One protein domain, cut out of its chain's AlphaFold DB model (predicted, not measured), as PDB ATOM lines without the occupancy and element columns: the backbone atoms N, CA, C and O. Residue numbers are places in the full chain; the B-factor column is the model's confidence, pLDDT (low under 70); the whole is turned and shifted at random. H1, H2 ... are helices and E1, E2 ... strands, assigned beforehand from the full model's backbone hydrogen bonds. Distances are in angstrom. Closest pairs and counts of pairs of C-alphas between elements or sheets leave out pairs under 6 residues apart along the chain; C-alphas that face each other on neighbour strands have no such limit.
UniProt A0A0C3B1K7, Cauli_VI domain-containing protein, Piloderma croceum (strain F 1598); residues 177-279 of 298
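Overview. This is residues 177 to 279 of the 298 residues of the protein "Cauli_VI domain-containing protein" of Piloderma croceum (strain F 1598) (UniProt A0A0C3B1K7). A small sheet, E1 E2 E3, is covered by H2 on one face and H1 on the other; H3 sits off the sheet near H2, with a long loop, residues 216 to 240, between H2 and H3. The printed part has 103 residues, with three named helices and three named strands in the order H1 E1 H2 H3 E2 E3 along the chain; the sheet has the order E1 E2 E3, all antiparallel, and the class is mixed, helices and strands, with under half of the residues, 45, in named elements. The whole is compact, radius of gyration of the C-alphas 13.9 A, spanning 43 by 35 by 18 A.

Along the chain. H1, residues 182 to 189, begins at C-alpha (35.231, 33.112, -30.888). E1 is 196 to 200, H2 203 to 215 (18.3 A), H3 241 to 248, E2 259 to 265 (16.0 A). E3, 269 to 272, ends at C-alpha (34.276, 27.025, -26.766).

Arrangement. N 198 and O 261 of E1 and E2 are 2.9 A apart; N 260 and O 271 of hairpin E2 and E3, 2.7 A. H2, height 8.7 A over the sheet, touches E2, closest C-alphas Cys 203 and Trp 259, 5.9 A. H1 is on the opposite face, height 9.3 A. Every O i to N i+4 pair is within hydrogen-bond range in H2 and H3; in H1 2 of 4.

Size, cuts and confidence. The printed part has no cut. The link H2 to H3 is long. Confidence is under 70 in 32 residues, among them 274 to 279.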
ATOM      1  N   GLY A 177      42.910  22.983 -34.848       50.22
ATOM      2  CA  GLY A 177      43.268  23.197 -33.447       50.22
ATOM      3  C   GLY A 177      42.083  23.685 -32.625       50.22
ATOM      4  O   GLY A 177      41.071  24.113 -33.181       50.22
ATOM      5  N   ILE A 178      42.218  23.588 -31.305       48.44
ATOM      6  CA  ILE A 178      41.240  24.067 -30.324       48.44
ATOM      7  C   ILE A 178      41.622  25.502 -29.967       48.44
ATOM      8  O   ILE A 178      42.771  25.754 -29.605       48.44
ATOM      9  N   TYR A 179      40.676  26.429 -30.077       61.84
ATOM     10  CA  TYR A 179      40.889  27.848 -29.779       61.84
ATOM     11  C   TYR A 179      40.052  28.230 -28.572       61.84
ATOM     12  O   TYR A 179      38.988  27.656 -28.359       61.84
ATOM     13  N   ALA A 180      40.528  29.182 -27.779       52.69
ATOM     14  CA  ALA A 180      39.890  29.517 -26.516       52.69
ATOM     15  C   ALA A 180      38.656  30.405 -26.714       52.69
ATOM     16  O   ALA A 180      37.750  30.364 -25.890       52.69
ATOM     17  N   THR A 181      38.598  31.209 -27.786       70.06
ATOM     18  CA  THR A 181      37.530  32.208 -27.954       70.06
ATOM     19  C   THR A 181      37.034  32.349 -29.393       70.06
ATOM     20  O   THR A 181      37.777  32.169 -30.359       70.06
ATOM     21  N   TRP A 182      35.778  32.786 -29.563       71.12
ATOM     22  CA  TRP A 182      35.231  33.112 -30.888       71.12
ATOM     23  C   TRP A 182      36.024  34.211 -31.603       71.12
ATOM     24  O   TRP A 182      36.125  34.186 -32.824       71.12
ATOM     25  N   ASN A 183      36.628  35.159 -30.882       77.94
ATOM     26  CA  ASN A 183      37.427  36.219 -31.502       77.94
ATOM     27  C   ASN A 183      38.673  35.677 -32.218       77.94
ATOM     28  O   ASN A 183      39.064  36.228 -33.247       77.94
ATOM     29  N   GLU A 184      39.248  34.576 -31.730       71.75
ATOM     30  CA  GLU A 184      40.344  33.866 -32.400       71.75
ATOM     31  C   GLU A 184      39.851  33.124 -33.651       71.75
ATOM     32  O   GLU A 184      40.544  33.090 -34.667       71.75
ATOM     33  N   VAL A 185      38.627  32.587 -33.611       73.56
ATOM     34  CA  VAL A 185      38.027  31.776 -34.688       73.56
ATOM     35  C   VAL A 185      37.406  32.630 -35.789       73.56
ATOM     36  O   VAL A 185      37.494  32.296 -36.969       73.56
ATOM     37  N   LYS A 186      36.807  33.768 -35.437       81.75
ATOM     38  CA  LYS A 186      36.119  34.690 -36.344       81.75
ATOM     39  C   LYS A 186      36.945  35.040 -37.589       81.75
ATOM     40  O   LYS A 186      36.403  34.885 -38.685       81.75
ATOM     41  N   PRO A 187      38.228  35.453 -37.514       79.75
ATOM     42  CA  PRO A 187      39.027  35.727 -38.716       79.75
ATOM     43  C   PRO A 187      39.365  34.470 -39.542       79.75
ATOM     44  O   PRO A 187      39.759  34.578 -40.708       79.75
ATOM     45  N   LEU A 188      39.212  33.275 -38.964       72.56
ATOM     46  CA  LEU A 188      39.467  31.989 -39.617       72.56
ATOM     47  C   LEU A 188      38.255  31.475 -40.399       72.56
ATOM     48  O   LEU A 188      38.433  30.686 -41.324       72.56
ATOM     49  N   VAL A 189      37.051  31.930 -40.052       73.56
ATOM     50  CA  VAL A 189      35.789  31.567 -40.723       73.56
ATOM     51  C   VAL A 189      35.244  32.690 -41.607       73.56
ATOM     52  O   VAL A 189      34.614  32.436 -42.633       73.56
ATOM     53  N   THR A 190      35.511  33.947 -41.247       79.62
ATOM     54  CA  THR A 190      35.014  35.120 -41.976       79.62
ATOM     55  C   THR A 190      35.791  35.306 -43.280       79.62
ATOM     56  O   THR A 190      37.019  35.234 -43.305       79.62
ATOM     57  N   GLY A 191      35.077  35.571 -44.376       77.12
ATOM     58  CA  GLY A 191      35.683  35.830 -45.689       77.12
ATOM     59  C   GLY A 191      36.053  34.577 -46.487       77.12
ATOM     60  O   GLY A 191      36.721  34.692 -47.512       77.12
ATOM     61  N   ILE A 192      35.618  33.390 -46.050       74.62
ATOM     62  CA  ILE A 192      35.759  32.148 -46.815       74.62
ATOM     63  C   ILE A 192      34.398  31.778 -47.417       74.62
ATOM     64  O   ILE A 192      33.481  31.407 -46.679       74.62
ATOM     65  N   PRO A 193      34.242  31.854 -48.750       76.19
ATOM     66  CA  PRO A 193      33.042  31.370 -49.418       76.19
ATOM     67  C   PRO A 193      32.813  29.882 -49.118       76.19
ATOM     68  O   PRO A 193      33.732  29.077 -49.244       76.19
ATOM     69  N   GLY A 194      31.589  29.522 -48.723       77.38
ATOM     70  CA  GLY A 194      31.226  28.133 -48.417       77.38
ATOM     71  C   GLY A 194      31.671  27.628 -47.039       77.38
ATOM     72  O   GLY A 194      31.664  26.419 -46.811       77.38
ATOM     73  N   ASN A 195      32.063  28.523 -46.124       77.44
ATOM     74  CA  ASN A 195      32.304  28.160 -44.729       77.44
ATOM     75  C   ASN A 195      31.001  27.711 -44.046       77.44
ATOM     76  O   ASN A 195      29.982  28.392 -44.147       77.44
ATOM     77  N   VAL A 196      31.054  26.592 -43.321       79.75
ATOM     78  CA  VAL A 196      29.915  26.032 -42.577       79.75
ATOM     79  C   VAL A 196      30.329  25.899 -41.122       79.75
ATOM     80  O   VAL A 196      31.301  25.203 -40.816       79.75
ATOM     81  N   HIS A 197      29.602  26.585 -40.246       84.44
ATOM     82  CA  HIS A 197      29.802  26.525 -38.806       84.44
ATOM     83  C   HIS A 197      28.458  26.550 -38.083       84.44
ATOM     84  O   HIS A 197      27.525  27.178 -38.575       84.44
ATOM     85  N   GLU A 198      28.394  25.885 -36.936       85.25
ATOM     86  CA  GLU A 198      27.194  25.745 -36.105       85.25
ATOM     87  C   GLU A 198      27.560  25.983 -34.636       85.25
ATOM     88  O   GLU A 198      28.696  25.714 -34.241       85.25
ATOM     89  N   SER A 199      26.635  26.497 -33.826       81.81
ATOM     90  CA  SER A 199      26.840  26.697 -32.385       81.81
ATOM     91  C   SER A 199      25.916  25.809 -31.556       81.81
ATOM     92  O   SER A 199      24.728  25.723 -31.837       81.81
ATOM     93  N   PHE A 200      26.435  25.229 -30.484       79.62
ATOM     94  CA  PHE A 200      25.763  24.291 -29.595       79.62
ATOM     95  C   PHE A 200      25.799  24.820 -28.166       79.62
ATOM     96  O   PHE A 200      26.802  25.380 -27.749       79.62
ATOM     97  N   ALA A 201      24.743  24.622 -27.381       77.19
ATOM     98  CA  ALA A 201      24.735  25.055 -25.980       77.19
ATOM     99  C   ALA A 201      25.629  24.192 -25.067       77.19
ATOM    100  O   ALA A 201      26.021  24.640 -23.997       77.19
ATOM    101  N   GLN A 202      25.938  22.956 -25.477       76.06
ATOM    102  CA  GLN A 202      26.680  21.975 -24.681       76.06
ATOM    103  C   GLN A 202      27.880  21.425 -25.459       76.06
ATOM    104  O   GLN A 202      27.763  21.144 -26.655       76.06
ATOM    105  N   CYS A 203      28.999  21.194 -24.758       76.94
ATOM    106  CA  CYS A 203      30.235  20.635 -25.325       76.94
ATOM    107  C   CYS A 203      29.986  19.314 -26.047       76.94
ATOM    108  O   CYS A 203      30.387  19.132 -27.194       76.94
ATOM    109  N   ILE A 204      29.271  18.404 -25.383       77.75
ATOM    110  CA  ILE A 204      29.039  17.052 -25.884       77.75
ATOM    111  C   ILE A 204      28.286  17.043 -27.224       77.75
ATOM    112  O   ILE A 204      28.561  16.207 -28.082       77.75
ATOM    113  N   ASN A 205      27.378  17.998 -27.445       78.88
ATOM    114  CA  ASN A 205      26.624  18.096 -28.696       78.88
ATOM    115  C   ASN A 205      27.509  18.606 -29.832       78.88
ATOM    116  O   ASN A 205      27.457  18.080 -30.942       78.88
ATOM    117  N   ALA A 206      28.367  19.580 -29.531       81.25
ATOM    118  CA  ALA A 206      29.361  20.058 -30.475       81.25
ATOM    119  C   ALA A 206      30.322  18.922 -30.867       81.25
ATOM    120  O   ALA A 206      30.572  18.701 -32.054       81.25
ATOM    121  N   GLU A 207      30.828  18.173 -29.883       78.94
ATOM    122  CA  GLU A 207      31.734  17.042 -30.099       78.94
ATOM    123  C   GLU A 207      31.110  15.990 -31.015       78.94
ATOM    124  O   GLU A 207      31.692  15.624 -32.038       78.94
ATOM    125  N   LYS A 208      29.879  15.571 -30.702       80.44
ATOM    126  CA  LYS A 208      29.115  14.629 -31.525       80.44
ATOM    127  C   LYS A 208      28.944  15.130 -32.953       80.44
ATOM    128  O   LYS A 208      29.208  14.377 -33.889       80.44
ATOM    129  N   ALA A 209      28.556  16.392 -33.130       78.94
ATOM    130  CA  ALA A 209      28.380  16.976 -34.452       78.94
ATOM    131  C   ALA A 209      29.690  16.972 -35.255       78.94
ATOM    132  O   ALA A 209      29.692  16.600 -36.429       78.94
ATOM    133  N   TYR A 210      30.815  17.328 -34.630       83.12
ATOM    134  CA  TYR A 210      32.119  17.317 -35.290       83.12
ATOM    135  C   TYR A 210      32.576  15.908 -35.666       83.12
ATOM    136  O   TYR A 210      32.987  15.693 -36.805       83.12
ATOM    137  N   VAL A 211      32.484  14.941 -34.746       81.19
ATOM    138  CA  VAL A 211      32.848  13.539 -35.006       81.19
ATOM    139  C   VAL A 211      32.000  12.984 -36.143       81.19
ATOM    140  O   VAL A 211      32.540  12.391 -37.077       81.19
ATOM    141  N   LEU A 212      30.692  13.240 -36.125       77.31
ATOM    142  CA  LEU A 212      29.781  12.821 -37.181       77.31
ATOM    143  C   LEU A 212      30.214  13.417 -38.532       77.31
ATOM    144  O   LEU A 212      30.517  12.674 -39.468       77.31
ATOM    145  N   ALA A 213      30.366  14.737 -38.625       79.00
ATOM    146  CA  ALA A 213      30.824  15.398 -39.848       79.00
ATOM    147  C   ALA A 213      32.203  14.909 -40.321       79.00
ATOM    148  O   ALA A 213      32.455  14.816 -41.527       79.00
ATOM    149  N   TYR A 214      33.098  14.588 -39.386       79.56
ATOM    150  CA  TYR A 214      34.412  14.029 -39.682       79.56
ATOM    151  C   TYR A 214      34.278  12.639 -40.317       79.56
ATOM    152  O   TYR A 214      34.846  12.394 -41.381       79.56
ATOM    153  N   THR A 215      33.467  11.753 -39.729       70.75
ATOM    154  CA  THR A 215      33.232  10.394 -40.253       70.75
ATOM    155  C   THR A 215      32.581  10.384 -41.636       70.75
ATOM    156  O   THR A 215      32.894   9.516 -42.447       70.75
ATOM    157  N   MET A 216      31.751  11.381 -41.958       76.62
ATOM    158  CA  MET A 216      31.161  11.547 -43.295       76.62
ATOM    159  C   MET A 216      32.096  12.223 -44.308       76.62
ATOM    160  O   MET A 216      31.712  12.439 -45.458       76.62
ATOM    161  N   GLY A 217      33.319  12.591 -43.911       80.88
ATOM    162  CA  GLY A 217      34.259  13.303 -44.780       80.88
ATOM    163  C   GLY A 217      33.790  14.714 -45.158       80.88
ATOM    164  O   GLY A 217      34.255  15.283 -46.151       80.88
ATOM    165  N   SER A 218      32.863  15.284 -44.383       80.19
ATOM    166  CA  SER A 218      32.315  16.628 -44.586       80.19
ATOM    167  C   SER A 218      33.242  17.718 -44.043       80.19
ATOM    168  O   SER A 218      33.106  18.882 -44.427       80.19
ATOM    169  N   VAL A 219      34.209  17.346 -43.196       84.44
ATOM    170  CA  VAL A 219      35.198  18.270 -42.638       84.44
ATOM    171  C   VAL A 219      36.278  18.574 -43.678       84.44
ATOM    172  O   VAL A 219      37.052  17.696 -44.072       84.44
ATOM    173  N   ARG A 220      36.332  19.826 -44.147       81.31
ATOM    174  CA  ARG A 220      37.241  20.245 -45.226       81.31
ATOM    175  C   ARG A 220      37.994  21.521 -44.893       81.31
ATOM    176  O   ARG A 220      37.403  22.523 -44.493       81.31
ATOM    177  N   VAL A 221      39.299  21.497 -45.158       82.44
ATOM    178  CA  VAL A 221      40.141  22.692 -45.102       82.44
ATOM    179  C   VAL A 221      39.958  23.477 -46.398       82.44
ATOM    180  O   VAL A 221      40.300  23.004 -47.486       82.44
ATOM    181  N   LEU A 222      39.394  24.677 -46.288       78.94
ATOM    182  CA  LEU A 222      39.193  25.582 -47.414       78.94
ATOM    183  C   LEU A 222      40.420  26.476 -47.596       78.94
ATOM    184  O   LEU A 222      40.915  27.095 -46.652       78.94
ATOM    185  N   LYS A 223      40.905  26.568 -48.837       77.75
ATOM    186  CA  LYS A 223      41.995  27.481 -49.190       77.75
ATOM    187  C   LYS A 223      41.487  28.916 -49.248       77.75
ATOM    188  O   LYS A 223      40.346  29.178 -49.619       77.75
ATOM    189  N   HIS A 224      42.363  29.856 -48.910       75.44
ATOM    190  CA  HIS A 224      42.050  31.270 -49.062       75.44
ATOM    191  C   HIS A 224      41.870  31.624 -50.549       75.44
ATOM    192  O   HIS A 224      42.713  31.210 -51.349       75.44
ATOM    193  N   PRO A 225      40.867  32.441 -50.923       72.19
ATOM    194  CA  PRO A 225      40.643  32.851 -52.313       72.19
ATOM    195  C   PRO A 225      41.871  33.490 -52.977       72.19
ATOM    196  O   PRO A 225      42.099  33.314 -54.167       72.19
ATOM    197  N   ASN A 226      42.705  34.184 -52.192       78.50
ATOM    198  CA  ASN A 226      43.903  34.862 -52.706       78.50
ATOM    199  C   ASN A 226      45.115  33.931 -52.892       78.50
ATOM    200  O   ASN A 226      46.188  34.411 -53.244       78.50
ATOM    201  N   ASN A 227      44.985  32.628 -52.623       72.44
ATOM    202  CA  ASN A 227      46.006  31.645 -52.972       72.44
ATOM    203  C   ASN A 227      45.526  30.876 -54.214       72.44
ATOM    204  O   ASN A 227      44.792  29.896 -54.069       72.44
ATOM    205  N   PRO A 228      45.920  31.298 -55.431       65.12
ATOM    206  CA  PRO A 228      45.381  30.777 -56.685       65.12
ATOM    207  C   PRO A 228      45.804  29.337 -56.997       65.12
ATOM    208  O   PRO A 228      45.488  28.845 -58.074       65.12
ATOM    209  N   THR A 229      46.509  28.650 -56.093       69.44
ATOM    210  CA  THR A 229      46.952  27.270 -56.309       69.44
ATOM    211  C   THR A 229      45.738  26.335 -56.408       69.44
ATOM    212  O   THR A 229      45.142  26.010 -55.367       69.44
ATOM    213  N   PRO A 230      45.383  25.839 -57.610       54.94
ATOM    214  CA  PRO A 230      44.239  24.963 -57.801       54.94
ATOM    215  C   PRO A 230      44.597  23.623 -57.172       54.94
ATOM    216  O   PRO A 230      45.409  22.863 -57.686       54.94
ATOM    217  N   GLY A 231      44.052  23.358 -55.994       69.25
ATOM    218  CA  GLY A 231      44.165  22.049 -55.371       69.25
ATOM    219  C   GLY A 231      42.824  21.697 -54.781       69.25
ATOM    220  O   GLY A 231      42.195  22.552 -54.155       69.25
ATOM    221  N   ALA A 232      42.407  20.454 -55.011       71.31
ATOM    222  CA  ALA A 232      41.203  19.905 -54.423       71.31
ATOM    223  C   ALA A 232      41.210  20.124 -52.896       71.31
ATOM    224  O   ALA A 232      42.284  20.103 -52.280       71.31
ATOM    225  N   PRO A 233      40.041  20.364 -52.280       63.75
ATOM    226  CA  PRO A 233      39.948  20.477 -50.835       63.75
ATOM    227  C   PRO A 233      40.468  19.191 -50.189       63.75
ATOM    228  O   PRO A 233      40.065  18.086 -50.557       63.75
ATOM    229  N   VAL A 234      41.388  19.345 -49.242       73.31
ATOM    230  CA  VAL A 234      42.014  18.222 -48.541       73.31
ATOM    231  C   VAL A 234      41.062  17.775 -47.432       73.31
ATOM    232  O   VAL A 234      40.524  18.615 -46.702       73.31
ATOM    233  N   ALA A 235      40.814  16.465 -47.339       68.31
ATOM    234  CA  ALA A 235      40.085  15.895 -46.210       68.31
ATOM    235  C   ALA A 235      40.814  16.254 -44.909       68.31
ATOM    236  O   ALA A 235      42.046  16.241 -44.874       68.31
ATOM    237  N   ALA A 236      40.076  16.609 -43.858       64.81
ATOM    238  CA  ALA A 236      40.705  16.880 -42.574       64.81
ATOM    239  C   ALA A 236      41.493  15.654 -42.093       64.81
ATOM    240  O   ALA A 236      41.071  14.513 -42.272       64.81
ATOM    241  N   THR A 237      42.658  15.900 -41.500       68.44
ATOM    242  CA  THR A 237      43.421  14.858 -40.813       68.44
ATOM    243  C   THR A 237      42.623  14.330 -39.620       68.44
ATOM    244  O   THR A 237      41.968  15.140 -38.957       68.44
ATOM    245  N   PRO A 238      42.711  13.024 -39.304       68.06
ATOM    246  CA  PRO A 238      42.077  12.457 -38.119       68.06
ATOM    247  C   PRO A 238      42.434  13.252 -36.880       68.06
ATOM    248  O   PRO A 238      43.596  13.627 -36.707       68.06
ATOM    249  N   ILE A 239      41.437  13.500 -36.029       64.31
ATOM    250  CA  ILE A 239      41.691  14.054 -34.703       64.31
ATOM    251  C   ILE A 239      42.645  13.082 -34.000       64.31
ATOM    252  O   ILE A 239      42.333  11.890 -33.919       64.31
ATOM    253  N   PRO A 240      43.802  13.548 -33.507       73.31
ATOM    254  CA  PRO A 240      44.691  12.709 -32.721       73.31
ATOM    255  C   PRO A 240      43.951  12.086 -31.532       73.31
ATOM    256  O   PRO A 240      43.214  12.771 -30.825       73.31
ATOM    257  N   GLU A 241      44.189  10.798 -31.278       71.12
ATOM    258  CA  GLU A 241      43.578  10.049 -30.167       71.12
ATOM    259  C   GLU A 241      43.801  10.731 -28.808       71.12
ATOM    260  O   GLU A 241      42.929  10.719 -27.943       71.12
ATOM    261  N   THR A 242      44.936  11.411 -28.645       63.66
ATOM    262  CA  THR A 242      45.261  12.189 -27.447       63.66
ATOM    263  C   THR A 242      44.283  13.335 -27.190       63.66
ATOM    264  O   THR A 242      43.959  13.596 -26.034       63.66
ATOM    265  N   ILE A 243      43.781  13.996 -28.237       58.94
ATOM    266  CA  ILE A 243      42.795  15.078 -28.109       58.94
ATOM    267  C   ILE A 243      41.430  14.496 -27.739       58.94
ATOM    268  O   ILE A 243      40.805  14.974 -26.797       58.94
ATOM    269  N   MET A 244      41.015  13.420 -28.413       67.12
ATOM    270  CA  MET A 244      39.772  12.709 -28.087       67.12
ATOM    271  C   MET A 244      39.773  12.202 -26.639       67.12
ATOM    272  O   MET A 244      38.793  12.359 -25.920       67.12
ATOM    273  N   SER A 245      40.894  11.641 -26.174       70.12
ATOM    274  CA  SER A 245      41.028  11.167 -24.794       70.12
ATOM    275  C   SER A 245      41.030  12.308 -23.776       70.12
ATOM    276  O   SER A 245      40.528  12.120 -22.670       70.12
ATOM    277  N   ALA A 246      41.593  13.471 -24.117       64.81
ATOM    278  CA  ALA A 246      41.572  14.642 -23.245       64.81
ATOM    279  C   ALA A 246      40.153  15.213 -23.103       64.81
ATOM    280  O   ALA A 246      39.774  15.615 -22.008       64.81
ATOM    281  N   TRP A 247      39.356  15.200 -24.175       62.28
ATOM    282  CA  TRP A 247      37.946  15.595 -24.127       62.28
ATOM    283  C   TRP A 247      37.073  14.606 -23.374       62.28
ATOM    284  O   TRP A 247      36.306  15.024 -22.517       62.28
ATOM    285  N   ALA A 248      37.254  13.306 -23.604       69.06
ATOM    286  CA  ALA A 248      36.521  12.279 -22.870       69.06
ATOM    287  C   ALA A 248      36.778  12.325 -21.349       69.06
ATOM    288  O   ALA A 248      35.949  11.860 -20.572       69.06
ATOM    289  N   ALA A 249      37.926  12.868 -20.928       73.00
ATOM    290  CA  ALA A 249      38.285  13.050 -19.524       73.00
ATOM    291  C   ALA A 249      37.905  14.431 -18.954       73.00
ATOM    292  O   ALA A 249      38.015  14.630 -17.742       73.00
ATOM    293  N   ALA A 250      37.508  15.390 -19.795       64.81
ATOM    294  CA  ALA A 250      37.114  16.719 -19.347       64.81
ATOM    295  C   ALA A 250      35.729  16.675 -18.680       64.81
ATOM    296  O   ALA A 250      34.842  15.938 -19.105       64.81
ATOM    297  N   ASP A 251      35.541  17.477 -17.628       74.88
ATOM    298  CA  ASP A 251      34.224  17.638 -17.004       74.88
ATOM    299  C   ASP A 251      33.233  18.215 -18.029       74.88
ATOM    300  O   ASP A 251      33.576  19.105 -18.811       74.88
ATOM    301  N   VAL A 252      31.987  17.744 -18.009       64.69
ATOM    302  CA  VAL A 252      30.915  18.232 -18.895       64.69
ATOM    303  C   VAL A 252      30.673  19.740 -18.702       64.69
ATOM    304  O   VAL A 252      30.244  20.422 -19.632       64.69
ATOM    305  N   ASN A 253      31.011  20.272 -17.525       65.88
ATOM    306  CA  ASN A 253      30.920  21.686 -17.164       65.88
ATOM    307  C   ASN A 253      32.251  22.439 -17.299       65.88
ATOM    308  O   ASN A 253      32.332  23.598 -16.902       65.88
ATOM    309  N   PHE A 254      33.308  21.818 -17.839       59.84
ATOM    310  CA  PHE A 254      34.650  22.413 -17.895       59.84
ATOM    311  C   PHE A 254      34.668  23.781 -18.599       59.84
ATOM    312  O   PHE A 254      35.502  24.632 -18.293       59.84
ATOM    313  N   LEU A 255      33.727  24.018 -19.519       58.62
ATOM    314  CA  LEU A 255      33.528  25.291 -20.205       58.62
ATOM    315  C   LEU A 255      32.026  25.605 -20.196       58.62
ATOM    316  O   LEU A 255      31.289  25.118 -21.050       58.62
ATOM    317  N   GLU A 256      31.574  26.394 -19.217       61.78
ATOM    318  CA  GLU A 256      30.176  26.827 -19.002       61.78
ATOM    319  C   GLU A 256      29.627  27.766 -20.110       61.78
ATOM    320  O   GLU A 256      29.017  28.799 -19.841       61.78
ATOM    321  N   GLY A 257      29.859  27.458 -21.386       71.94
ATOM    322  CA  GLY A 257      29.452  28.284 -22.520       71.94
ATOM    323  C   GLY A 257      28.930  27.470 -23.694       71.94
ATOM    324  O   GLY A 257      29.027  26.243 -23.721       71.94
ATOM    325  N   CYS A 258      28.396  28.170 -24.694       74.25
ATOM    326  CA  CYS A 258      28.115  27.568 -25.990       74.25
ATOM    327  C   CYS A 258      29.430  27.108 -26.657       74.25
ATOM    328  O   CYS A 258      30.534  27.442 -26.240       74.25
ATOM    329  N   TRP A 259      29.328  26.311 -27.705       80.00
ATOM    330  CA  TRP A 259      30.434  25.691 -28.415       80.00
ATOM    331  C   TRP A 259      30.190  25.831 -29.902       80.00
ATOM    332  O   TRP A 259      29.118  25.505 -30.382       80.00
ATOM    333  N   HIS A 260      31.168  26.295 -30.656       78.81
ATOM    334  CA  HIS A 260      31.101  26.374 -32.102       78.81
ATOM    335  C   HIS A 260      31.801  25.173 -32.726       78.81
ATOM    336  O   HIS A 260      32.851  24.733 -32.263       78.81
ATOM    337  N   VAL A 261      31.243  24.680 -33.819       83.06
ATOM    338  CA  VAL A 261      31.843  23.659 -34.670       83.06
ATOM    339  C   VAL A 261      32.030  24.266 -36.041       83.06
ATOM    340  O   VAL A 261      31.087  24.803 -36.608       83.06
ATOM    341  N   VAL A 262      33.238  24.190 -36.587       82.06
ATOM    342  CA  VAL A 262      33.528  24.593 -37.967       82.06
ATOM    343  C   VAL A 262      33.781  23.327 -38.762       82.06
ATOM    344  O   VAL A 262      34.763  22.623 -38.534       82.06
ATOM    345  N   PHE A 263      32.896  23.046 -39.713       80.31
ATOM    346  CA  PHE A 263      32.986  21.873 -40.579       80.31
ATOM    347  C   PHE A 263      33.810  22.177 -41.830       80.31
ATOM    348  O   PHE A 263      34.682  21.410 -42.228       80.31
ATOM    349  N   LYS A 264      33.572  23.338 -42.441       81.19
ATOM    350  CA  LYS A 264      34.294  23.802 -43.629       81.19
ATOM    351  C   LYS A 264      34.857  25.177 -43.324       81.19
ATOM    352  O   LYS A 264      34.066  26.065 -43.049       81.19
ATOM    353  N   GLY A 265      36.173  25.359 -43.389       78.69
ATOM    354  CA  GLY A 265      36.837  26.633 -43.082       78.69
ATOM    355  C   GLY A 265      38.358  26.522 -43.206       78.69
ATOM    356  O   GLY A 265      38.863  25.464 -43.579       78.69
ATOM    357  N   LYS A 266      39.115  27.586 -42.895       76.25
ATOM    358  CA  LYS A 266      40.595  27.499 -42.843       76.25
ATOM    359  C   LYS A 266      41.054  26.515 -41.768       76.25
ATOM    360  O   LYS A 266      42.040  25.816 -41.960       76.25
ATOM    361  N   HIS A 267      40.316  26.466 -40.661       75.44
ATOM    362  CA  HIS A 267      40.592  25.596 -39.525       75.44
ATOM    363  C   HIS A 267      39.290  24.949 -39.060       75.44
ATOM    364  O   HIS A 267      38.602  25.509 -38.210       75.44
ATOM    365  N   PRO A 268      38.906  23.803 -39.638       79.94
ATOM    366  CA  PRO A 268      37.791  23.031 -39.119       79.94
ATOM    367  C   PRO A 268      38.116  22.486 -37.725       79.94
ATOM    368  O   PRO A 268      39.226  22.002 -37.498       79.94
ATOM    369  N   GLY A 269      37.165  22.543 -36.799       81.56
ATOM    370  CA  GLY A 269      37.400  22.177 -35.403       81.56
ATOM    371  C   GLY A 269      36.220  22.466 -34.482       81.56
ATOM    372  O   GLY A 269      35.123  22.793 -34.940       81.56
ATOM    373  N   LEU A 270      36.489  22.356 -33.184       79.69
ATOM    374  CA  LEU A 270      35.588  22.629 -32.067       79.69
ATOM    375  C   LEU A 270      36.139  23.775 -31.226       79.69
ATOM    376  O   LEU A 270      37.334  23.797 -30.923       79.69
ATOM    377  N   PHE A 271      35.274  24.710 -30.839       77.06
ATOM    378  CA  PHE A 271      35.680  25.947 -30.175       77.06
ATOM    379  C   PHE A 271      34.702  26.309 -29.056       77.06
ATOM    380  O   PHE A 271      33.526  26.515 -29.345       77.06
ATOM    381  N   PRO A 272      35.126  26.441 -27.793       76.44
ATOM    382  CA  PRO A 272      34.276  27.025 -26.766       76.44
ATOM    383  C   PRO A 272      33.949  28.495 -27.053       76.44
ATOM    384  O   PRO A 272      34.752  29.263 -27.583       76.44
ATOM    385  N   SER A 273      32.755  28.908 -26.649       70.81
ATOM    386  CA  SER A 273      32.289  30.290 -26.634       70.81
ATOM    387  C   SER A 273      32.462  30.876 -25.228       70.81
ATOM    388  O   SER A 273      31.522  31.427 -24.651       70.81
ATOM    389  N   CYS A 274      33.620  30.724 -24.586       52.12
ATOM    390  CA  CYS A 274      33.775  31.368 -23.288       52.12
ATOM    391  C   CYS A 274      33.955  32.895 -23.465       52.12
ATOM    392  O   CYS A 274      34.874  33.372 -24.124       52.12
ATOM    393  N   HIS A 275      33.016  33.629 -22.849       43.47
ATOM    394  CA  HIS A 275      33.006  35.059 -22.493       43.47
ATOM    395  C   HIS A 275      32.673  36.147 -23.554       43.47
ATOM    396  O   HIS A 275      33.522  36.715 -24.231       43.47
ATOM    397  N   ALA A 276      31.380  36.504 -23.593       40.62
ATOM    398  CA  ALA A 276      30.836  37.824 -23.212       40.62
ATOM    399  C   ALA A 276      31.278  39.141 -23.902       40.62
ATOM    400  O   ALA A 276      31.059  40.198 -23.319       40.62
ATOM    401  N   ASP A 277      31.766  39.139 -25.146       37.16
ATOM    402  CA  ASP A 277      31.962  40.394 -25.920       37.16
ATOM    403  C   ASP A 277      31.283  40.403 -27.305       37.16
ATOM    404  O   ASP A 277      31.710  41.075 -28.244       37.16
ATOM    405  N   ILE A 278      30.172  39.676 -27.449       38.53
ATOM    406  CA  ILE A 278      29.385  39.672 -28.697       38.53
ATOM    407  C   ILE A 278      28.445  40.892 -28.799       38.53
ATOM    408  O   ILE A 278      28.104  41.293 -29.910       38.53
ATOM    409  N   GLU A 279      28.094  41.563 -27.692       33.44
ATOM    410  CA  GLU A 279      27.101  42.660 -27.713       33.44
ATOM    411  C   GLU A 279      27.657  44.097 -27.676       33.44
ATOM    412  O   GLU A 279      26.900  45.039 -27.906       33.44
TER     413      GLU A 279